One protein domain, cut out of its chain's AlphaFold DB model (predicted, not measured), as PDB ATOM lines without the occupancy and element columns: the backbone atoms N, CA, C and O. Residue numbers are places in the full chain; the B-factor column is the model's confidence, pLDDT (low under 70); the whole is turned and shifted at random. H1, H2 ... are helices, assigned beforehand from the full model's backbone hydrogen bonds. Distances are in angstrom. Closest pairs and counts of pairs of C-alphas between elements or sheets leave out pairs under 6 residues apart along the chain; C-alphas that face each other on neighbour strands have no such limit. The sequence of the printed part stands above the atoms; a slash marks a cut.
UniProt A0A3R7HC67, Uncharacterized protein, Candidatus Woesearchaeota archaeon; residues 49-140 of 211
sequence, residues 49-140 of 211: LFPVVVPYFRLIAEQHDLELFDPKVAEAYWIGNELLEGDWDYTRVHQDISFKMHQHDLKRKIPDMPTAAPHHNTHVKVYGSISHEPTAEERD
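This is residues 49 to 140 of the 211 residues of an uncharacterized protein of Candidatus Woesearchaeota archaeon (UniProt A0A3R7HC67). H1 and H3 lie side by side as a floor, H2 and H4 stand at its two sides, and H5 crosses between them opposite the floor, with H6 beyond H5. The printed part has 92 residues, six named helices, H1 to H6 in order, and no named strand: all helix, compact, radius of gyration of the C-alphas 12.8 A, spans 33 by 26 by 23 A.

H1, residues 50 to 63, begins at C-alpha (11.991, 21.180, 5.008) and is 19.9 A long. H2 is 71 to 79, H3 91 to 98, H4 103 to 112 at 15.9 A, H5 120 to 126, and H6 136 to 140, ending at C-alpha (7.845, 19.283, -14.509).

H1 and H3 touch, opposite ways at a shallow tilt of 8 degrees; their closest C-alphas, Pro 55 and Val 93, are 4.9 A apart. H1 touches H2 with residues 56 to 61 alone, closest C-alphas Ala 61 and Val 73, 6.1 A. H2 touches H5, closest C-alphas Trp 78 and His 120, 5.4 A. Every O i to N i+4 pair is within hydrogen-bond range in H2, H3, H5 and H6; H1 has 8 of 10, H4 4 of 6.

The printed part has no cut; the link H2 to H3 is long. Residues 49 to 51, 99 to 115 and 129 to 132 are under pLDDT 70.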
ATOM      1  N   LEU A  49      13.756  24.198   2.685       53.06
ATOM      2  CA  LEU A  49      12.948  23.228   1.929       53.06
ATOM      3  C   LEU A  49      12.117  22.284   2.818       53.06
ATOM      4  O   LEU A  49      11.219  21.591   2.344       53.06
ATOM      5  N   PHE A  50      12.410  22.253   4.115       60.88
ATOM      6  CA  PHE A  50      11.991  21.180   5.008       60.88
ATOM      7  C   PHE A  50      10.511  21.071   5.405       60.88
ATOM      8  O   PHE A  50      10.025  19.946   5.528       60.88
ATOM      9  N   PRO A  51       9.754  22.168   5.588       65.94
ATOM     10  CA  PRO A  51       8.445  22.084   6.240       65.94
ATOM     11  C   PRO A  51       7.398  21.230   5.522       65.94
ATOM     12  O   PRO A  51       6.430  20.825   6.147       65.94
ATOM     13  N   VAL A  52       7.593  20.946   4.235       72.38
ATOM     14  CA  VAL A  52       6.642  20.156   3.441       72.38
ATOM     15  C   VAL A  52       7.178  18.780   3.085       72.38
ATOM     16  O   VAL A  52       6.389  17.897   2.800       72.38
ATOM     17  N   VAL A  53       8.486  18.546   3.196       78.75
ATOM     18  CA  VAL A  53       9.072  17.209   3.018       78.75
ATOM     19  C   VAL A  53       8.945  16.383   4.304       78.75
ATOM     20  O   VAL A  53       8.612  15.201   4.246       78.75
ATOM     21  N   VAL A  54       9.147  17.001   5.477       83.62
ATOM     22  CA  VAL A  54       9.070  16.324   6.791       83.62
ATOM     23  C   VAL A  54       7.809  15.508   6.997       83.62
ATOM     24  O   VAL A  54       7.936  14.393   7.500       83.62
ATOM     25  N   PRO A  55       6.610  16.015   6.663       87.00
ATOM     26  CA  PRO A  55       5.400  15.268   6.951       87.00
ATOM     27  C   PRO A  55       5.359  13.939   6.189       87.00
ATOM     28  O   PRO A  55       4.959  12.933   6.762       87.00
ATOM     29  N   TYR A  56       5.874  13.893   4.956       88.31
ATOM     30  CA  TYR A  56       5.993  12.644   4.194       88.31
ATOM     31  C   TYR A  56       7.023  11.693   4.794       88.31
ATOM     32  O   TYR A  56       6.760  10.504   4.922       88.31
ATOM     33  N   PHE A  57       8.183  12.211   5.203       88.38
ATOM     34  CA  PHE A  57       9.208  11.399   5.865       88.38
ATOM     35  C   PHE A  57       8.672  10.776   7.140       88.38
ATOM     36  O   PHE A  57       8.911   9.607   7.411       88.38
ATOM     37  N   ARG A  58       7.925  11.566   7.908       90.88
ATOM     38  CA  ARG A  58       7.290  11.118   9.135       90.88
ATOM     39  C   ARG A  58       6.251  10.048   8.850       90.88
ATOM     40  O   ARG A  58       6.300   9.017   9.500       90.88
ATOM     41  N   LEU A  59       5.386  10.269   7.860       92.69
ATOM     42  CA  LEU A  59       4.381   9.295   7.442       92.69
ATOM     43  C   LEU A  59       5.021   7.943   7.081       92.69
ATOM     44  O   LEU A  59       4.617   6.915   7.610       92.69
ATOM     45  N   ILE A  60       6.062   7.950   6.242       93.25
ATOM     46  CA  ILE A  60       6.774   6.724   5.847       93.25
ATOM     47  C   ILE A  60       7.477   6.086   7.048       93.25
ATOM     48  O   ILE A  60       7.404   4.876   7.232       93.25
ATOM     49  N   ALA A  61       8.174   6.877   7.864       92.88
ATOM     50  CA  ALA A  61       8.935   6.363   8.995       92.88
ATOM     51  C   ALA A  61       8.028   5.734  10.065       92.88
ATOM     52  O   ALA A  61       8.324   4.642  10.541       92.88
ATOM     53  N   GLU A  62       6.918   6.392  10.406       94.25
ATOM     54  CA  GLU A  62       5.959   5.922  11.412       94.25
ATOM     55  C   GLU A  62       5.247   4.637  10.971       94.25
ATOM     56  O   GLU A  62       5.051   3.752  11.794       94.25
ATOM     57  N   GLN A  63       4.919   4.490   9.683       95.44
ATOM     58  CA  GLN A  63       4.270   3.277   9.165       95.44
ATOM     59  C   GLN A  63       5.175   2.032   9.202       95.44
ATOM     60  O   GLN A  63       4.675   0.911   9.139       95.44
ATOM     61  N   HIS A  64       6.495   2.216   9.305       95.75
ATOM     62  CA  HIS A  64       7.488   1.136   9.229       95.75
ATOM     63  C   HIS A  64       8.421   1.064  10.446       95.75
ATOM     64  O   HIS A  64       9.452   0.397  10.377       95.75
ATOM     65  N   ASP A  65       8.091   1.755  11.543       96.19
ATOM     66  CA  ASP A  65       8.897   1.819  12.775       96.19
ATOM     67  C   ASP A  65      10.371   2.220  12.540       96.19
ATOM     68  O   ASP A  65      11.300   1.723  13.185       96.19
ATOM     69  N   LEU A  66      10.604   3.135  11.596       92.00
ATOM     70  CA  LEU A  66      11.935   3.638  11.249       92.00
ATOM     71  C   LEU A  66      12.213   5.000  11.888       92.00
ATOM     72  O   LEU A  66      11.318   5.764  12.251       92.00
ATOM     73  N   GLU A  67      13.495   5.356  11.985       87.12
ATOM     74  CA  GLU A  67      13.859   6.735  12.297       87.12
ATOM     75  C   GLU A  67      13.409   7.663  11.158       87.12
ATOM     76  O   GLU A  67      13.557   7.340   9.980       87.12
ATOM     77  N   LEU A  68      12.964   8.878  11.501       82.19
ATOM     78  CA  LEU A  68      12.541   9.904  10.535       82.19
ATOM     79  C   LEU A  68      13.550  10.129   9.391       82.19
ATOM     80  O   LEU A  68      13.164  10.539   8.305       82.19
ATOM     81  N   PHE A  69      14.841   9.896   9.641       80.25
ATOM     82  CA  PHE A  69      15.938  10.099   8.689       80.25
ATOM     83  C   PHE A  69      16.658   8.807   8.311       80.25
ATOM     84  O   PHE A  69      17.843   8.842   7.963       80.25
ATOM     85  N   ASP A  70      15.968   7.675   8.408       81.88
ATOM     86  CA  ASP A  70      16.477   6.418   7.888       81.88
ATOM     87  C   ASP A  70      16.720   6.535   6.364       81.88
ATOM     88  O   ASP A  70      15.879   7.087   5.642       81.88
ATOM     89  N   PRO A  71      17.858   6.045   5.836       79.12
ATOM     90  CA  PRO A  71      18.137   6.077   4.402       79.12
ATOM     91  C   PRO A  71      17.032   5.463   3.533       79.12
ATOM     92  O   PRO A  71      16.786   5.968   2.437       79.12
ATOM     93  N   LYS A  72      16.334   4.427   4.015       84.81
ATOM     94  CA  LYS A  72      15.226   3.797   3.284       84.81
ATOM     95  C   LYS A  72      14.007   4.704   3.191       84.81
ATOM     96  O   LYS A  72      13.328   4.683   2.169       84.81
ATOM     97  N   VAL A  73      13.741   5.523   4.209       84.62
ATOM     98  CA  VAL A  73      12.673   6.536   4.173       84.62
ATOM     99  C   VAL A  73      12.991   7.589   3.110       84.62
ATOM    100  O   VAL A  73      12.124   7.974   2.326       84.62
ATOM    101  N   ALA A  74      14.256   8.014   3.033       83.56
ATOM    102  CA  ALA A  74      14.697   8.967   2.020       83.56
ATOM    103  C   ALA A  74      14.598   8.409   0.599       83.56
ATOM    104  O   ALA A  74      14.096   9.089  -0.297       83.56
ATOM    105  N   GLU A  75      15.049   7.172   0.405       81.81
ATOM    106  CA  GLU A  75      14.926   6.460  -0.865       81.81
ATOM    107  C   GLU A  75      13.457   6.322  -1.282       81.81
ATOM    108  O   GLU A  75      13.112   6.677  -2.409       81.81
ATOM    109  N   ALA A  76      12.583   5.904  -0.358       89.56
ATOM    110  CA  ALA A  76      11.147   5.779  -0.584       89.56
ATOM    111  C   ALA A  76      10.547   7.094  -1.090       89.56
ATOM    112  O   ALA A  76       9.879   7.117  -2.120       89.56
ATOM    113  N   TYR A  77      10.837   8.209  -0.422       89.12
ATOM    114  CA  TYR A  77      10.302   9.500  -0.833       89.12
ATOM    115  C   TYR A  77      10.837   9.960  -2.196       89.12
ATOM    116  O   TYR A  77      10.066  10.447  -3.013       89.12
ATOM    117  N   TRP A  78      12.139   9.842  -2.466       87.00
ATOM    118  CA  TRP A  78      12.734  10.456  -3.662       87.00
ATOM    119  C   TRP A  78      12.639   9.611  -4.929       87.00
ATOM    120  O   TRP A  78      12.435  10.167  -6.007       87.00
ATOM    121  N   ILE A  79      12.850   8.301  -4.816       86.44
ATOM    122  CA  ILE A  79      12.900   7.387  -5.967       86.44
ATOM    123  C   ILE A  79      11.974   6.178  -5.806       86.44
ATOM    124  O   ILE A  79      11.806   5.407  -6.746       86.44
ATOM    125  N   GLY A  80      11.362   6.011  -4.634       90.50
ATOM    126  CA  GLY A  80      10.496   4.887  -4.315       90.50
ATOM    127  C   GLY A  80      11.259   3.626  -3.915       90.50
ATOM    128  O   GLY A  80      12.376   3.367  -4.360       90.50
ATOM    129  N   ASN A  81      10.627   2.812  -3.074       93.44
ATOM    130  CA  ASN A  81      11.066   1.464  -2.715       93.44
ATOM    131  C   ASN A  81       9.890   0.673  -2.115       93.44
ATOM    132  O   ASN A  81       8.744   1.112  -2.184       93.44
ATOM    133  N   GLU A  82      10.169  -0.500  -1.553       95.31
ATOM    134  CA  GLU A  82       9.165  -1.374  -0.941       95.31
ATOM    135  C   GLU A  82       8.412  -0.752   0.247       95.31
ATOM    136  O   GLU A  82       7.319  -1.209   0.565       95.31
ATOM    137  N   LEU A  83       8.943   0.304   0.878       95.25
ATOM    138  CA  LEU A  83       8.232   0.987   1.959       95.25
ATOM    139  C   LEU A  83       6.978   1.694   1.464       95.25
ATOM    140  O   LEU A  83       6.157   2.041   2.293       95.25
ATOM    141  N   LEU A  84       6.839   1.931   0.156       94.00
ATOM    142  CA  LEU A  84       5.690   2.606  -0.444       94.00
ATOM    143  C   LEU A  84       4.484   1.685  -0.705       94.00
ATOM    144  O   LEU A  84       3.428   2.172  -1.113       94.00
ATOM    145  N   GLU A  85       4.621   0.376  -0.487       92.50
ATOM    146  CA  GLU A  85       3.523  -0.580  -0.651       92.50
ATOM    147  C   GLU A  85       2.462  -0.411   0.448       92.50
ATOM    148  O   GLU A  85       2.786  -0.245   1.624       92.50
ATOM    149  N   GLY A  86       1.190  -0.524   0.060       88.50
ATOM    150  CA  GLY A  86       0.043  -0.441   0.963       88.50
ATOM    151  C   GLY A  86      -0.731   0.873   0.859       88.50
ATOM    152  O   GLY A  86      -0.508   1.680  -0.045       88.50
ATOM    153  N   ASP A  87      -1.663   1.046   1.791       86.38
ATOM    154  CA  ASP A  87      -2.510   2.230   1.895       86.38
ATOM    155  C   ASP A  87      -1.862   3.281   2.806       86.38
ATOM    156  O   ASP A  87      -1.117   2.949   3.731       86.38
ATOM    157  N   TRP A  88      -2.152   4.555   2.537       88.12
ATOM    158  CA  TRP A  88      -1.497   5.691   3.186       88.12
ATOM    159  C   TRP A  88      -2.513   6.693   3.721       88.12
ATOM    160  O   TRP A  88      -3.319   7.237   2.963       88.12
ATOM    161  N   ASP A  89      -2.426   6.999   5.017       87.06
ATOM    162  CA  ASP A  89      -3.228   8.051   5.641       87.06
ATOM    163  C   ASP A  89      -2.485   9.395   5.635       87.06
ATOM    164  O   ASP A  89      -1.614   9.682   6.457       87.06
ATOM    165  N   TYR A  90      -2.872  10.267   4.707       84.94
ATOM    166  CA  TYR A  90      -2.309  11.610   4.586       84.94
ATOM    167  C   TYR A  90      -2.897  12.629   5.560       84.94
ATOM    168  O   TYR A  90      -2.472  13.785   5.527       84.94
ATOM    169  N   THR A  91      -3.840  12.260   6.431       82.69
ATOM    170  CA  THR A  91      -4.515  13.202   7.343       82.69
ATOM    171  C   THR A  91      -3.513  14.063   8.105       82.69
ATOM    172  O   THR A  91      -3.645  15.289   8.149       82.69
ATOM    173  N   ARG A  92      -2.450  13.450   8.635       80.31
ATOM    174  CA  ARG A  92      -1.396  14.174   9.354       80.31
ATOM    175  C   ARG A  92      -0.518  15.020   8.434       80.31
ATOM    176  O   ARG A  92      -0.206  16.158   8.767       80.31
ATOM    177  N   VAL A  93      -0.174  14.509   7.251       83.44
ATOM    178  CA  VAL A  93       0.573  15.266   6.231       83.44
ATOM    179  C   VAL A  93      -0.175  16.541   5.850       83.44
ATOM    180  O   VAL A  93       0.417  17.615   5.788       83.44
ATOM    181  N   HIS A  94      -1.490  16.445   5.661       79.12
ATOM    182  CA  HIS A  94      -2.347  17.588   5.374       79.12
ATOM    183  C   HIS A  94      -2.334  18.618   6.498       79.12
ATOM    184  O   HIS A  94      -2.165  19.806   6.226       79.12
ATOM    185  N   GLN A  95      -2.499  18.180   7.746       78.81
ATOM    186  CA  GLN A  95      -2.458  19.065   8.912       78.81
ATOM    187  C   GLN A  95      -1.118  19.799   8.989       78.81
ATOM    188  O   GLN A  95      -1.097  21.027   9.095       78.81
ATOM    189  N   ASP A  96      -0.019  19.069   8.825       78.75
ATOM    190  CA  ASP A  96       1.328  19.622   8.892       78.75
ATOM    191  C   ASP A  96       1.650  20.542   7.705       78.75
ATOM    192  O   ASP A  96       2.434  21.463   7.856       78.75
ATOM    193  N   ILE A  97       1.065  20.364   6.522       76.25
ATOM    194  CA  ILE A  97       1.295  21.285   5.389       76.25
ATOM    195  C   ILE A  97       0.336  22.485   5.451       76.25
ATOM    196  O   ILE A  97       0.636  23.563   4.925       76.25
ATOM    197  N   SER A  98      -0.801  22.333   6.136       70.81
ATOM    198  CA  SER A  98      -1.901  23.294   6.077       70.81
ATOM    199  C   SER A  98      -1.557  24.693   6.572       70.81
ATOM    200  O   SER A  98      -2.097  25.671   6.065       70.81
ATOM    201  N   PHE A  99      -0.610  24.817   7.504       68.44
ATOM    202  CA  PHE A  99      -0.193  26.118   8.031       68.44
ATOM    203  C   PHE A  99       0.546  26.988   7.001       68.44
ATOM    204  O   PHE A  99       0.759  28.175   7.245       68.44
ATOM    205  N   LYS A 100       0.959  26.411   5.864       64.31
ATOM    206  CA  LYS A 100       1.691  27.106   4.795       64.31
ATOM    207  C   LYS A 100       0.880  27.369   3.535       64.31
ATOM    208  O   LYS A 100       1.381  28.047   2.646       64.31
ATOM    209  N   MET A 101      -0.333  26.836   3.443       66.12
ATOM    210  CA  MET A 101      -1.188  26.979   2.270       66.12
ATOM    211  C   MET A 101      -2.504  27.636   2.670       66.12
ATOM    212  O   MET A 101      -3.016  27.414   3.766       66.12
ATOM    213  N   HIS A 102      -3.092  28.430   1.776       64.12
ATOM    214  CA  HIS A 102      -4.439  28.933   2.018       64.12
ATOM    215  C   HIS A 102      -5.418  27.753   2.138       64.12
ATOM    216  O   HIS A 102      -5.413  26.834   1.320       64.12
ATOM    217  N   GLN A 103      -6.288  27.780   3.156       58.34
ATOM    218  CA  GLN A 103      -7.236  26.690   3.441       58.34
ATOM    219  C   GLN A 103      -8.130  26.317   2.250       58.34
ATOM    220  O   GLN A 103      -8.536  25.164   2.115       58.34
ATOM    221  N   HIS A 104      -8.426  27.285   1.381       55.62
ATOM    222  CA  HIS A 104      -9.166  27.068   0.144       55.62
ATOM    223  C   HIS A 104      -8.416  26.146  -0.835       55.62
ATOM    224  O   HIS A 104      -9.022  25.250  -1.422       55.62
ATOM    225  N   ASP A 105      -7.099  26.305  -0.961       65.31
ATOM    226  CA  ASP A 105      -6.278  25.537  -1.904       65.31
ATOM    227  C   ASP A 105      -6.054  24.105  -1.418       65.31
ATOM    228  O   ASP A 105      -6.049  23.167  -2.214       65.31
ATOM    229  N   LEU A 106      -5.966  23.910  -0.100       64.88
ATOM    230  CA  LEU A 106      -5.887  22.580   0.508       64.88
ATOM    231  C   LEU A 106      -7.156  21.768   0.250       64.88
ATOM    232  O   LEU A 106      -7.071  20.638  -0.218       64.88
ATOM    233  N   LYS A 107      -8.341  22.346   0.489       61.81
ATOM    234  CA  LYS A 107      -9.626  21.651   0.289       61.81
ATOM    235  C   LYS A 107      -9.841  21.191  -1.152       61.81
ATOM    236  O   LYS A 107     -10.498  20.178  -1.360       61.81
ATOM    237  N   ARG A 108      -9.279  21.905  -2.133       65.00
ATOM    238  CA  ARG A 108      -9.323  21.511  -3.549       65.00
ATOM    239  C   ARG A 108      -8.358  20.373  -3.889       65.00
ATOM    240  O   ARG A 108      -8.669  19.604  -4.785       65.00
ATOM    241  N   LYS A 109      -7.218  20.278  -3.198       65.94
ATOM    242  CA  LYS A 109      -6.128  19.322  -3.483       65.94
ATOM    243  C   LYS A 109      -6.236  18.001  -2.699       65.94
ATOM    244  O   LYS A 109      -5.661  17.001  -3.109       65.94
ATOM    245  N   ILE A 110      -6.966  17.983  -1.578       59.69
ATOM    246  CA  ILE A 110      -7.160  16.807  -0.700       59.69
ATOM    247  C   ILE A 110      -7.885  15.614  -1.368       59.69
ATOM    248  O   ILE A 110      -7.445  14.484  -1.151       59.69
ATOM    249  N   PRO A 111      -8.963  15.796  -2.161       58.06
ATOM    250  CA  PRO A 111      -9.749  14.668  -2.681       58.06
ATOM    251  C   PRO A 111      -8.988  13.706  -3.611       58.06
ATOM    252  O   PRO A 111      -9.411  12.565  -3.766       58.06
ATOM    253  N   ASP A 112      -7.857  14.131  -4.184       58.41
ATOM    254  CA  ASP A 112      -7.093  13.361  -5.176       58.41
ATOM    255  C   ASP A 112      -6.034  12.411  -4.565       58.41
ATOM    256  O   ASP A 112      -5.302  11.748  -5.301       58.41
ATOM    257  N   MET A 113      -5.917  12.326  -3.230       59.03
ATOM    258  CA  MET A 113      -4.828  11.593  -2.552       59.03
ATOM    259  C   MET A 113      -5.072  10.182  -1.978       59.03
ATOM    260  O   MET A 113      -4.073   9.577  -1.591       59.03
ATOM    261  N   PRO A 114      -6.278   9.582  -1.910       51.59
ATOM    262  CA  PRO A 114      -6.516   8.471  -0.979       51.59
ATOM    263  C   PRO A 114      -5.803   7.139  -1.298       51.59
ATOM    264  O   PRO A 114      -5.964   6.187  -0.548       51.59
ATOM    265  N   THR A 115      -5.012   7.043  -2.376       60.09
ATOM    266  CA  THR A 115      -4.247   5.822  -2.724       60.09
ATOM    267  C   THR A 115      -2.827   6.080  -3.240       60.09
ATOM    268  O   THR A 115      -2.125   5.144  -3.622       60.09
ATOM    269  N   ALA A 116      -2.376   7.335  -3.296       75.31
ATOM    270  CA  ALA A 116      -1.065   7.633  -3.863       75.31
ATOM    271  C   ALA A 116       0.039   7.357  -2.832       75.31
ATOM    272  O   ALA A 116      -0.065   7.774  -1.684       75.31
ATOM    273  N   ALA A 117       1.129   6.703  -3.228       85.69
ATOM    274  CA  ALA A 117       2.267   6.504  -2.334       85.69
ATOM    275  C   ALA A 117       2.988   7.836  -2.015       85.69
ATOM    276  O   ALA A 117       3.031   8.710  -2.895       85.69
ATOM    277  N   PRO A 118       3.579   8.002  -0.810       86.88
ATOM    278  CA  PRO A 118       4.235   9.234  -0.345       86.88
ATOM    279  C   PRO A 118       5.590   9.470  -1.020       86.88
ATOM    280  O   PRO A 118       6.643   9.526  -0.396       86.88
ATOM    281  N   HIS A 119       5.543   9.643  -2.334       89.56
ATOM    282  CA  HIS A 119       6.672   9.909  -3.207       89.56
ATOM    283  C   HIS A 119       6.753  11.405  -3.548       89.56
ATOM    284  O   HIS A 119       5.742  12.110  -3.605       89.56
ATOM    285  N   HIS A 120       7.946  11.910  -3.854       87.62
ATOM    286  CA  HIS A 120       8.180  13.312  -4.186       87.62
ATOM    287  C   HIS A 120       7.350  13.753  -5.396       87.62
ATOM    288  O   HIS A 120       6.697  14.791  -5.366       87.62
ATOM    289  N   ASN A 121       7.286  12.929  -6.444       87.69
ATOM    290  CA  ASN A 121       6.434  13.231  -7.598       87.69
ATOM    291  C   ASN A 121       4.943  13.284  -7.222       87.69
ATOM    292  O   ASN A 121       4.215  14.070  -7.821       87.69
ATOM    293  N   THR A 122       4.484  12.512  -6.227       85.75
ATOM    294  CA  THR A 122       3.112  12.613  -5.698       85.75
ATOM    295  C   THR A 122       2.894  13.972  -5.048       85.75
ATOM    296  O   THR A 122       1.948  14.669  -5.408       85.75
ATOM    297  N   HIS A 123       3.807  14.397  -4.163       82.62
ATOM    298  CA  HIS A 123       3.801  15.757  -3.605       82.62
ATOM    299  C   HIS A 123       3.686  16.776  -4.726       82.62
ATOM    300  O   HIS A 123       2.777  17.602  -4.711       82.62
ATOM    301  N   VAL A 124       4.607  16.750  -5.688       81.62
ATOM    302  CA  VAL A 124       4.706  17.776  -6.736       81.62
ATOM    303  C   VAL A 124       3.438  17.826  -7.588       81.62
ATOM    304  O   VAL A 124       2.986  18.916  -7.934       81.62
ATOM    305  N   LYS A 125       2.830  16.674  -7.884       80.31
ATOM    306  CA  LYS A 125       1.568  16.590  -8.632       80.31
ATOM    307  C   LYS A 125       0.386  17.178  -7.861       80.31
ATOM    308  O   LYS A 125      -0.439  17.848  -8.472       80.31
ATOM    309  N   VAL A 126       0.320  16.945  -6.549       75.31
ATOM    310  CA  VAL A 126      -0.821  17.336  -5.705       75.31
ATOM    311  C   VAL A 126      -0.680  18.770  -5.198       75.31
ATOM    312  O   VAL A 126      -1.564  19.602  -5.383       75.31
ATOM    313  N   TYR A 127       0.440  19.079  -4.556       70.19
ATOM    314  CA  TYR A 127       0.658  20.360  -3.890       70.19
ATOM    315  C   TYR A 127       1.366  21.372  -4.776       70.19
ATOM    316  O   TYR A 127       1.082  22.565  -4.662       70.19
ATOM    317  N   GLY A 128       2.230  20.911  -5.681       70.94
ATOM    318  CA  GLY A 128       3.085  21.784  -6.472       70.94
ATOM    319  C   GLY A 128       4.102  22.521  -5.599       70.94
ATOM    320  O   GLY A 128       4.727  21.940  -4.704       70.94
ATOM    321  N   SER A 129       4.279  23.812  -5.877       66.31
ATOM    322  CA  SER A 129       5.047  24.717  -5.030       66.31
ATOM    323  C   SER A 129       4.194  25.183  -3.850       66.31
ATOM    324  O   SER A 129       2.990  25.380  -3.952       66.31
ATOM    325  N   ILE A 130       4.837  25.377  -2.703       59.97
ATOM    326  CA  ILE A 130       4.177  25.802  -1.461       59.97
ATOM    327  C   ILE A 130       3.942  27.319  -1.476       59.97
ATOM    328  O   ILE A 130       3.107  27.826  -0.739       59.97
ATOM    329  N   SER A 131       4.704  28.055  -2.293       62.00
ATOM    330  CA  SER A 131       4.685  29.521  -2.326       62.00
ATOM    331  C   SER A 131       3.757  30.117  -3.383       62.00
ATOM    332  O   SER A 131       3.449  31.302  -3.304       62.00
ATOM    333  N   HIS A 132       3.348  29.334  -4.379       68.44
ATOM    334  CA  HIS A 132       2.480  29.749  -5.482       68.44
ATOM    335  C   HIS A 132       1.975  28.508  -6.227       68.44
ATOM    336  O   HIS A 132       2.551  27.431  -6.088       68.44
ATOM    337  N   GLU A 133       0.937  28.656  -7.049       72.25
ATOM    338  CA  GLU A 133       0.532  27.597  -7.975       72.25
ATOM    339  C   GLU A 133       1.536  27.538  -9.140       72.25
ATOM    340  O   GLU A 133       1.618  28.508  -9.898       72.25
ATOM    341  N   PRO A 134       2.331  26.460  -9.279       72.69
ATOM    342  CA  PRO A 134       3.356  26.393 -10.312       72.69
ATOM    343  C   PRO A 134       2.729  26.183 -11.691       72.69
ATOM    344  O   PRO A 134       1.746  25.447 -11.842       72.69
ATOM    345  N   THR A 135       3.358  26.755 -12.712       82.88
ATOM    346  CA  THR A 135       3.103  26.409 -14.115       82.88
ATOM    347  C   THR A 135       3.396  24.927 -14.382       82.88
ATOM    348  O   THR A 135       4.069  24.246 -13.603       82.88
ATOM    349  N   ALA A 136       2.904  24.404 -15.509       81.00
ATOM    350  CA  ALA A 136       3.191  23.028 -15.916       81.00
ATOM    351  C   ALA A 136       4.705  22.770 -16.058       81.00
ATOM    352  O   ALA A 136       5.185  21.723 -15.636       81.00
ATOM    353  N   GLU A 137       5.451  23.748 -16.576       80.75
ATOM    354  CA  GLU A 137       6.908  23.684 -16.723       80.75
ATOM    355  C   GLU A 137       7.623  23.681 -15.363       80.75
ATOM    356  O   GLU A 137       8.482  22.839 -15.106       80.75
ATOM    357  N   GLU A 138       7.226  24.556 -14.434       78.62
ATOM    358  CA  GLU A 138       7.792  24.572 -13.076       78.62
ATOM    359  C   GLU A 138       7.508  23.276 -12.314       78.62
ATOM    360  O   GLU A 138       8.357  22.789 -11.559       78.62
ATOM    361  N   ARG A 139       6.320  22.698 -12.518       81.56
ATOM    362  CA  ARG A 139       5.942  21.408 -11.939       81.56
ATOM    363  C   ARG A 139       6.791  20.280 -12.515       81.56
ATOM    364  O   ARG A 139       7.301  19.472 -11.743       81.56
ATOM    365  N   ASP A 140       6.989  20.258 -13.830       83.31
ATOM    366  CA  ASP A 140       7.845  19.283 -14.509       83.31
ATOM    367  C   ASP A 140       9.304  19.368 -14.027       83.31
ATOM    368  O   ASP A 140       9.906  18.350 -13.683       83.31
TER     369      ASP A 140